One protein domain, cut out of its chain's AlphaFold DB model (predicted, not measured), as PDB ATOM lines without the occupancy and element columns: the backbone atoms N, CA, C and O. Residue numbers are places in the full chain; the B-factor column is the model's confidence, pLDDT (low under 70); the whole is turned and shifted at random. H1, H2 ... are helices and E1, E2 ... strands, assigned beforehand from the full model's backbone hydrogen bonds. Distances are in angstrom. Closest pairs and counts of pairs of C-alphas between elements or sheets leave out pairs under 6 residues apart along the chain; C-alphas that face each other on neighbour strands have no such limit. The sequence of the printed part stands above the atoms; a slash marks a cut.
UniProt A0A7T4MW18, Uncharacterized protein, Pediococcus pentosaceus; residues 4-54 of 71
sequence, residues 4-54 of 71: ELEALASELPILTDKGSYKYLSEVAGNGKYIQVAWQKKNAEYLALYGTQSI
ATOM      1  N   GLU A   4     177.438 227.333 133.171       86.00
ATOM      2  CA  GLU A   4     177.298 226.350 132.093       86.00
ATOM      3  C   GLU A   4     176.479 226.895 130.923       86.00
ATOM      4  O   GLU A   4     176.938 226.840 129.787       86.00
ATOM      5  N   LEU A   5     175.309 227.486 131.190       87.25
ATOM      6  CA  LEU A   5     174.493 228.110 130.144       87.25
ATOM      7  C   LEU A   5     175.236 229.263 129.460       87.25
ATOM      8  O   LEU A   5     175.193 229.376 128.241       87.25
ATOM      9  N   GLU A   6     175.952 230.076 130.237       86.88
ATOM     10  CA  GLU A   6     176.751 231.191 129.719       86.88
ATOM     11  C   GLU A   6     177.880 230.694 128.816       86.88
ATOM     12  O   GLU A   6     178.080 231.231 127.731       86.88
ATOM     13  N   ALA A   7     178.591 229.644 129.231       87.38
ATOM     14  CA  ALA A   7     179.685 229.082 128.455       87.38
ATOM     15  C   ALA A   7     179.208 228.380 127.178       87.38
ATOM     16  O   ALA A   7     179.869 228.484 126.150       87.38
ATOM     17  N   LEU A   8     178.066 227.687 127.228       88.31
ATOM     18  CA  LEU A   8     177.506 226.968 126.080       88.31
ATOM     19  C   LEU A   8     176.824 227.891 125.062       88.31
ATOM     20  O   LEU A   8     176.835 227.579 123.876       88.31
ATOM     21  N   ALA A   9     176.236 229.005 125.505       90.69
ATOM     22  CA  ALA A   9     175.640 230.012 124.622       90.69
ATOM     23  C   ALA A   9     176.661 231.038 124.091       90.69
ATOM     24  O   ALA A   9     176.328 231.876 123.258       90.69
ATOM     25  N   SER A  10     177.894 230.993 124.593       90.62
ATOM     26  CA  SER A  10     178.977 231.899 124.227       90.62
ATOM     27  C   SER A  10     179.689 231.434 122.950       90.62
ATOM     28  O   SER A  10     179.983 230.254 122.796       90.62
ATOM     29  N   GLU A  11     180.091 232.376 122.093       92.06
ATOM     30  CA  GLU A  11     180.945 232.098 120.921       92.06
ATOM     31  C   GLU A  11     182.420 231.841 121.285       92.06
ATOM     32  O   GLU A  11     183.237 231.488 120.433       92.06
ATOM     33  N   LEU A  12     182.792 232.033 122.555       92.44
ATOM     34  CA  LEU A  12     184.155 231.819 123.023       92.44
ATOM     35  C   LEU A  12     184.553 230.338 122.947       92.44
ATOM     36  O   LEU A  12     183.765 229.461 123.313       92.44
ATOM     37  N   PRO A  13     185.809 230.043 122.573       93.00
ATOM     38  CA  PRO A  13     186.296 228.673 122.524       93.00
ATOM     39  C   PRO A  13     186.276 228.026 123.913       93.00
ATOM     40  O   PRO A  13     186.642 228.650 124.912       93.00
ATOM     41  N   ILE A  14     185.899 226.746 123.962       94.56
ATOM     42  CA  ILE A  14     185.947 225.915 125.169       94.56
ATOM     43  C   ILE A  14     187.171 225.001 125.081       94.56
ATOM     44  O   ILE A  14     187.274 224.159 124.192       94.56
ATOM     45  N   LEU A  15     188.087 225.154 126.031       94.06
ATOM     46  CA  LEU A  15     189.334 224.412 126.143       94.06
ATOM     47  C   LEU A  15     189.246 223.358 127.254       94.06
ATOM     48  O   LEU A  15     188.578 223.543 128.277       94.06
ATOM     49  N   THR A  16     189.954 222.248 127.065       92.69
ATOM     50  CA  THR A  16     190.077 221.167 128.054       92.69
ATOM     51  C   THR A  16     191.082 221.491 129.155       92.69
ATOM     52  O   THR A  16     190.910 221.090 130.306       92.69
ATOM     53  N   ASP A  17     192.120 222.261 128.836       92.25
ATOM     54  CA  ASP A  17     193.190 222.631 129.753       92.25
ATOM     55  C   ASP A  17     193.515 224.129 129.679       92.25
ATOM     56  O   ASP A  17     193.063 224.856 128.797       92.25
ATOM     57  N   LYS A  18     194.273 224.605 130.671       92.19
ATOM     58  CA  LYS A  18     194.662 226.015 130.783       92.19
ATOM     59  C   LYS A  18     195.721 226.406 129.741       92.19
ATOM     60  O   LYS A  18     195.761 227.566 129.339       92.19
ATOM     61  N   GLY A  19     196.595 225.484 129.331       92.00
ATOM     62  CA  GLY A  19     197.746 225.774 128.477       92.00
ATOM     63  C   GLY A  19     198.503 227.046 128.886       92.00
ATOM     64  O   GLY A  19     198.838 227.251 130.055       92.00
ATOM     65  N   SER A  20     198.728 227.925 127.906       90.81
ATOM     66  CA  SER A  20     199.391 229.230 128.069       90.81
ATOM     67  C   SER A  20     198.464 230.361 128.540       90.81
ATOM     68  O   SER A  20     198.919 231.502 128.661       90.81
ATOM     69  N   TYR A  21     197.176 230.082 128.770       94.00
ATOM     70  CA  TYR A  21     196.231 231.057 129.308       94.00
ATOM     71  C   TYR A  21     196.439 231.250 130.815       94.00
ATOM     72  O   TYR A  21     197.185 230.532 131.486       94.00
ATOM     73  N   LYS A  22     195.771 232.257 131.364       93.75
ATOM     74  CA  LYS A  22     195.833 232.679 132.760       93.75
ATOM     75  C   LYS A  22     194.434 232.756 133.357       93.75
ATOM     76  O   LYS A  22     193.460 232.958 132.641       93.75
ATOM     77  N   TYR A  23     194.331 232.594 134.669       93.75
ATOM     78  CA  TYR A  23     193.123 232.935 135.413       93.75
ATOM     79  C   TYR A  23     193.077 234.438 135.681       93.75
ATOM     80  O   TYR A  23     194.110 235.107 135.662       93.75
ATOM     81  N   LEU A  24     191.886 234.962 135.984       89.62
ATOM     82  CA  LEU A  24     191.686 236.389 136.257       89.62
ATOM     83  C   LEU A  24     192.661 236.920 137.318       89.62
ATOM     84  O   LEU A  24     193.244 237.984 137.144       89.62
ATOM     85  N   SER A  25     192.894 236.149 138.381       91.69
ATOM     86  CA  SER A  25     193.806 236.513 139.471       91.69
ATOM     87  C   SER A  25     195.263 236.712 139.038       91.69
ATOM     88  O   SER A  25     196.004 237.403 139.726       91.69
ATOM     89  N   GLU A  26     195.684 236.138 137.912       91.00
ATOM     90  CA  GLU A  26     197.051 236.259 137.390       91.00
ATOM     91  C   GLU A  26     197.225 237.456 136.441       91.00
ATOM     92  O   GLU A  26     198.357 237.827 136.138       91.00
ATOM     93  N   VAL A  27     196.130 238.034 135.932       88.50
ATOM     94  CA  VAL A  27     196.159 239.122 134.930       88.50
ATOM     95  C   VAL A  27     195.426 240.387 135.373       88.50
ATOM     96  O   VAL A  27     195.486 241.398 134.676       88.50
ATOM     97  N   ALA A  28     194.740 240.356 136.515       86.62
ATOM     98  CA  ALA A  28     194.009 241.500 137.040       86.62
ATOM     99  C   ALA A  28     194.921 242.727 137.236       86.62
ATOM    100  O   ALA A  28     196.091 242.609 137.596       86.62
ATOM    101  N   GLY A  29     194.363 243.920 137.009       84.38
ATOM    102  CA  GLY A  29     195.039 245.197 137.270       84.38
ATOM    103  C   GLY A  29     195.909 245.743 136.133       84.38
ATOM    104  O   GLY A  29     196.502 246.803 136.298       84.38
ATOM    105  N   ASN A  30     195.976 245.076 134.975       80.44
ATOM    106  CA  ASN A  30     196.795 245.535 133.843       80.44
ATOM    107  C   ASN A  30     196.039 246.374 132.789       80.44
ATOM    108  O   ASN A  30     196.687 246.960 131.924       80.44
ATOM    109  N   GLY A  31     194.698 246.419 132.838       80.94
ATOM    110  CA  GLY A  31     193.848 247.204 131.928       80.94
ATOM    111  C   GLY A  31     193.921 246.816 130.443       80.94
ATOM    112  O   GLY A  31     193.517 247.604 129.592       80.94
ATOM    113  N   LYS A  32     194.466 245.642 130.103       83.62
ATOM    114  CA  LYS A  32     194.700 245.236 128.710       83.62
ATOM    115  C   LYS A  32     193.493 244.531 128.101       83.62
ATOM    116  O   LYS A  32     192.839 243.723 128.754       83.62
ATOM    117  N   TYR A  33     193.290 244.746 126.802       85.56
ATOM    118  CA  TYR A  33     192.423 243.898 125.989       85.56
ATOM    119  C   TYR A  33     193.117 242.563 125.719       85.56
ATOM    120  O   TYR A  33     194.213 242.516 125.153       85.56
ATOM    121  N   ILE A  34     192.476 241.481 126.149       88.00
ATOM    122  CA  ILE A  34     193.023 240.124 126.123       88.00
ATOM    123  C   ILE A  34     191.979 239.153 125.591       88.00
ATOM    124  O   ILE A  34     190.783 239.318 125.829       88.00
ATOM    125  N   GLN A  35     192.440 238.140 124.861       89.06
ATOM    126  CA  GLN A  35     191.554 237.102 124.345       89.06
ATOM    127  C   GLN A  35     191.005 236.288 125.510       89.06
ATOM    128  O   GLN A  35     191.743 235.986 126.447       89.06
ATOM    129  N   VAL A  36     189.732 235.913 125.446       92.25
ATOM    130  CA  VAL A  36     189.093 235.092 126.475       92.25
ATOM    131  C   VAL A  36     188.615 233.766 125.905       92.25
ATOM    132  O   VAL A  36     188.261 233.663 124.732       92.25
ATOM    133  N   ALA A  37     188.647 232.744 126.747       94.38
ATOM    134  CA  ALA A  37     188.183 231.398 126.454       94.38
ATOM    135  C   ALA A  37     187.532 230.808 127.707       94.38
ATOM    136  O   ALA A  37     187.734 231.302 128.818       94.38
ATOM    137  N   TRP A  38     186.793 229.720 127.548       95.69
ATOM    138  CA  TRP A  38     186.311 228.920 128.666       95.69
ATOM    139  C   TRP A  38     187.217 227.714 128.884       95.69
ATOM    140  O   TRP A  38     187.672 227.094 127.932       95.69
ATOM    141  N   GLN A  39     187.437 227.329 130.135       95.06
ATOM    142  CA  GLN A  39     187.975 226.026 130.505       95.06
ATOM    143  C   GLN A  39     186.851 225.167 131.065       95.06
ATOM    144  O   GLN A  39     186.249 225.541 132.074       95.06
ATOM    145  N   LYS A  40     186.626 223.986 130.487       92.56
ATOM    146  CA  LYS A  40     185.729 222.995 131.086       92.56
ATOM    147  C   LYS A  40     186.468 222.238 132.194       92.56
ATOM    148  O   LYS A  40     187.410 221.500 131.918       92.56
ATOM    149  N   LYS A  41     186.040 222.402 133.449       89.31
ATOM    150  CA  LYS A  41     186.504 221.610 134.597       89.31
ATOM    151  C   LYS A  41     185.325 220.882 135.222       89.31
ATOM    152  O   LYS A  41     184.500 221.492 135.892       89.31
ATOM    153  N   ASN A  42     185.272 219.563 135.050       86.69
ATOM    154  CA  ASN A  42     184.154 218.741 135.516       86.69
ATOM    155  C   ASN A  42     182.811 219.278 134.969       86.69
ATOM    156  O   ASN A  42     182.623 219.316 133.752       86.69
ATOM    157  N   ALA A  43     181.907 219.700 135.858       83.56
ATOM    158  CA  ALA A  43     180.612 220.300 135.536       83.56
ATOM    159  C   ALA A  43     180.628 221.846 135.553       83.56
ATOM    160  O   ALA A  43     179.576 222.476 135.541       83.56
ATOM    161  N   GLU A  44     181.806 222.468 135.627       89.62
ATOM    162  CA  GLU A  44     181.964 223.919 135.722       89.62
ATOM    163  C   GLU A  44     182.788 224.480 134.562       89.62
ATOM    164  O   GLU A  44     183.626 223.802 133.959       89.62
ATOM    165  N   TYR A  45     182.557 225.761 134.283       92.81
ATOM    166  CA  TYR A  45     183.268 226.520 133.267       92.81
ATOM    167  C   TYR A  45     183.980 227.700 133.921       92.81
ATOM    168  O   TYR A  45     183.367 228.504 134.624       92.81
ATOM    169  N   LEU A  46     185.290 227.791 133.697       93.06
ATOM    170  CA  LEU A  46     186.134 228.860 134.225       93.06
ATOM    171  C   LEU A  46     186.620 229.750 133.090       93.06
ATOM    172  O   LEU A  46     187.076 229.246 132.069       93.06
ATOM    173  N   ALA A  47     186.575 231.064 133.282       93.19
ATOM    174  CA  ALA A  47     187.143 231.993 132.316       93.19
ATOM    175  C   ALA A  47     188.679 231.892 132.296       93.19
ATOM    176  O   ALA A  47     189.342 231.879 133.341       93.19
ATOM    177  N   LEU A  48     189.232 231.845 131.089       94.69
ATOM    178  CA  LEU A  48     190.653 231.889 130.780       94.69
ATOM    179  C   LEU A  48     190.971 233.165 130.011       94.69
ATOM    180  O   LEU A  48     190.208 233.589 129.146       94.69
ATOM    181  N   TYR A  49     192.138 233.731 130.294       93.50
ATOM    182  CA  TYR A  49     192.611 234.984 129.729       93.50
ATOM    183  C   TYR A  49     193.940 234.766 129.013       93.50
ATOM    184  O   TYR A  49     194.885 234.201 129.569       93.50
ATOM    185  N   GLY A  50     193.996 235.170 127.753       90.75
ATOM    186  CA  GLY A  50     195.166 235.046 126.903       90.75
ATOM    187  C   GLY A  50     196.310 235.918 127.405       90.75
ATOM    188  O   GLY A  50     196.118 236.946 128.050       90.75
ATOM    189  N   THR A  51     197.528 235.498 127.089       83.31
ATOM    190  CA  THR A  51     198.757 236.226 127.431       83.31
ATOM    191  C   THR A  51     199.236 237.138 126.307       83.31
ATOM    192  O   THR A  51     200.063 238.020 126.532       83.31
ATOM    193  N   GLN A  52     198.705 236.950 125.099       81.69
ATOM    194  CA  GLN A  52     199.039 237.760 123.938       81.69
ATOM    195  C   GLN A  52     198.157 239.007 123.896       81.69
ATOM    196  O   GLN A  52     196.949 238.943 124.119       81.69
ATOM    197  N   SER A  53     198.777 240.153 123.612       76.81
ATOM    198  CA  SER A  53     198.040 241.399 123.400       76.81
ATOM    199  C   SER A  53     197.304 241.329 122.067       76.81
ATOM    200  O   SER A  53     197.898 240.955 121.054       76.81
ATOM    201  N   ILE A  54     196.027 241.703 122.060       80.88
ATOM    202  CA  ILE A  54     195.252 241.784 120.822       80.88
ATOM    203  C   ILE A  54     195.587 243.109 120.136       80.88
ATOM    204  O   ILE A  54     195.559 244.168 120.764       80.88
TER     205      ILE A  54
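What this domain is: This is residues 4 to 54 of the 71 residues of an uncharacterized protein of Pediococcus pentosaceus (UniProt A0A7T4MW18). A long, twisted hairpin of two strands, E1 and E2, runs the length of the domain, with a short helix near each half: H1 by the half next to the tight turn, H2 by E2 farther from that turn. The long link between the helices runs past the hairpin, and its residues 14 to 15 pair with E1. The printed part has 51 residues, with two named helices and then two named strands in the order H1, H2, E1, E2; the sheet, E1 - E2, is antiparallel and the class is mixed, helices and strands. The whole is compact, with a radius of gyration of the C-alphas of 10.9 A, but elongated, spanning 29 by 18 by 16 A.

How they stand to each other: H1, residues 4 to 9, comes closest to E2, residues 44 to 53, at the C-alphas of Glu 4 and Tyr 45, 6.1 A apart. Its closest C-alphas to E1, residues 34 to 41, are those of Ala 7 and Trp 38, 6.6 A. Residues 14 to 15 pair parallel with residues 38 to 39 of E1. H2, residues 24 to 27, is apart from H1; its closest C-alphas to E2 are those of Leu 24 and Tyr 49, 6.7 A. The hairpin E1 and E2 is antiparallel at 152 degrees, with N 39 and O 46 at 2.7 A and N 48 and O 37 at 2.8 A, within hydrogen-bond range. In H1 every O i to N i+4 pair is within range; H2 is too short for such a pair, and its 1 O i to N i+3 pair is within range.

Where its parts are: H1 begins at C-alpha 4 (177.298, 226.350, 132.093) and measures 8.5 A; H2 measures 5.4 A. E1 measures 21.4 A from C-alpha 34 (193.023, 240.124, 126.123). E2 measures 26.8 A and ends at C-alpha 53 (198.040, 241.399, 123.400).

The domain as a whole: The C-alphas farthest apart, those of Gly 31 and Asn 42, are 30.3 A apart. The printed part has no cut. H1 to H2 is a long link of 14 residues, H2 to E1 a short one, and E1 to E2 a tight one. The mean pLDDT of the printed part is 89.5, and no printed residue is under 70.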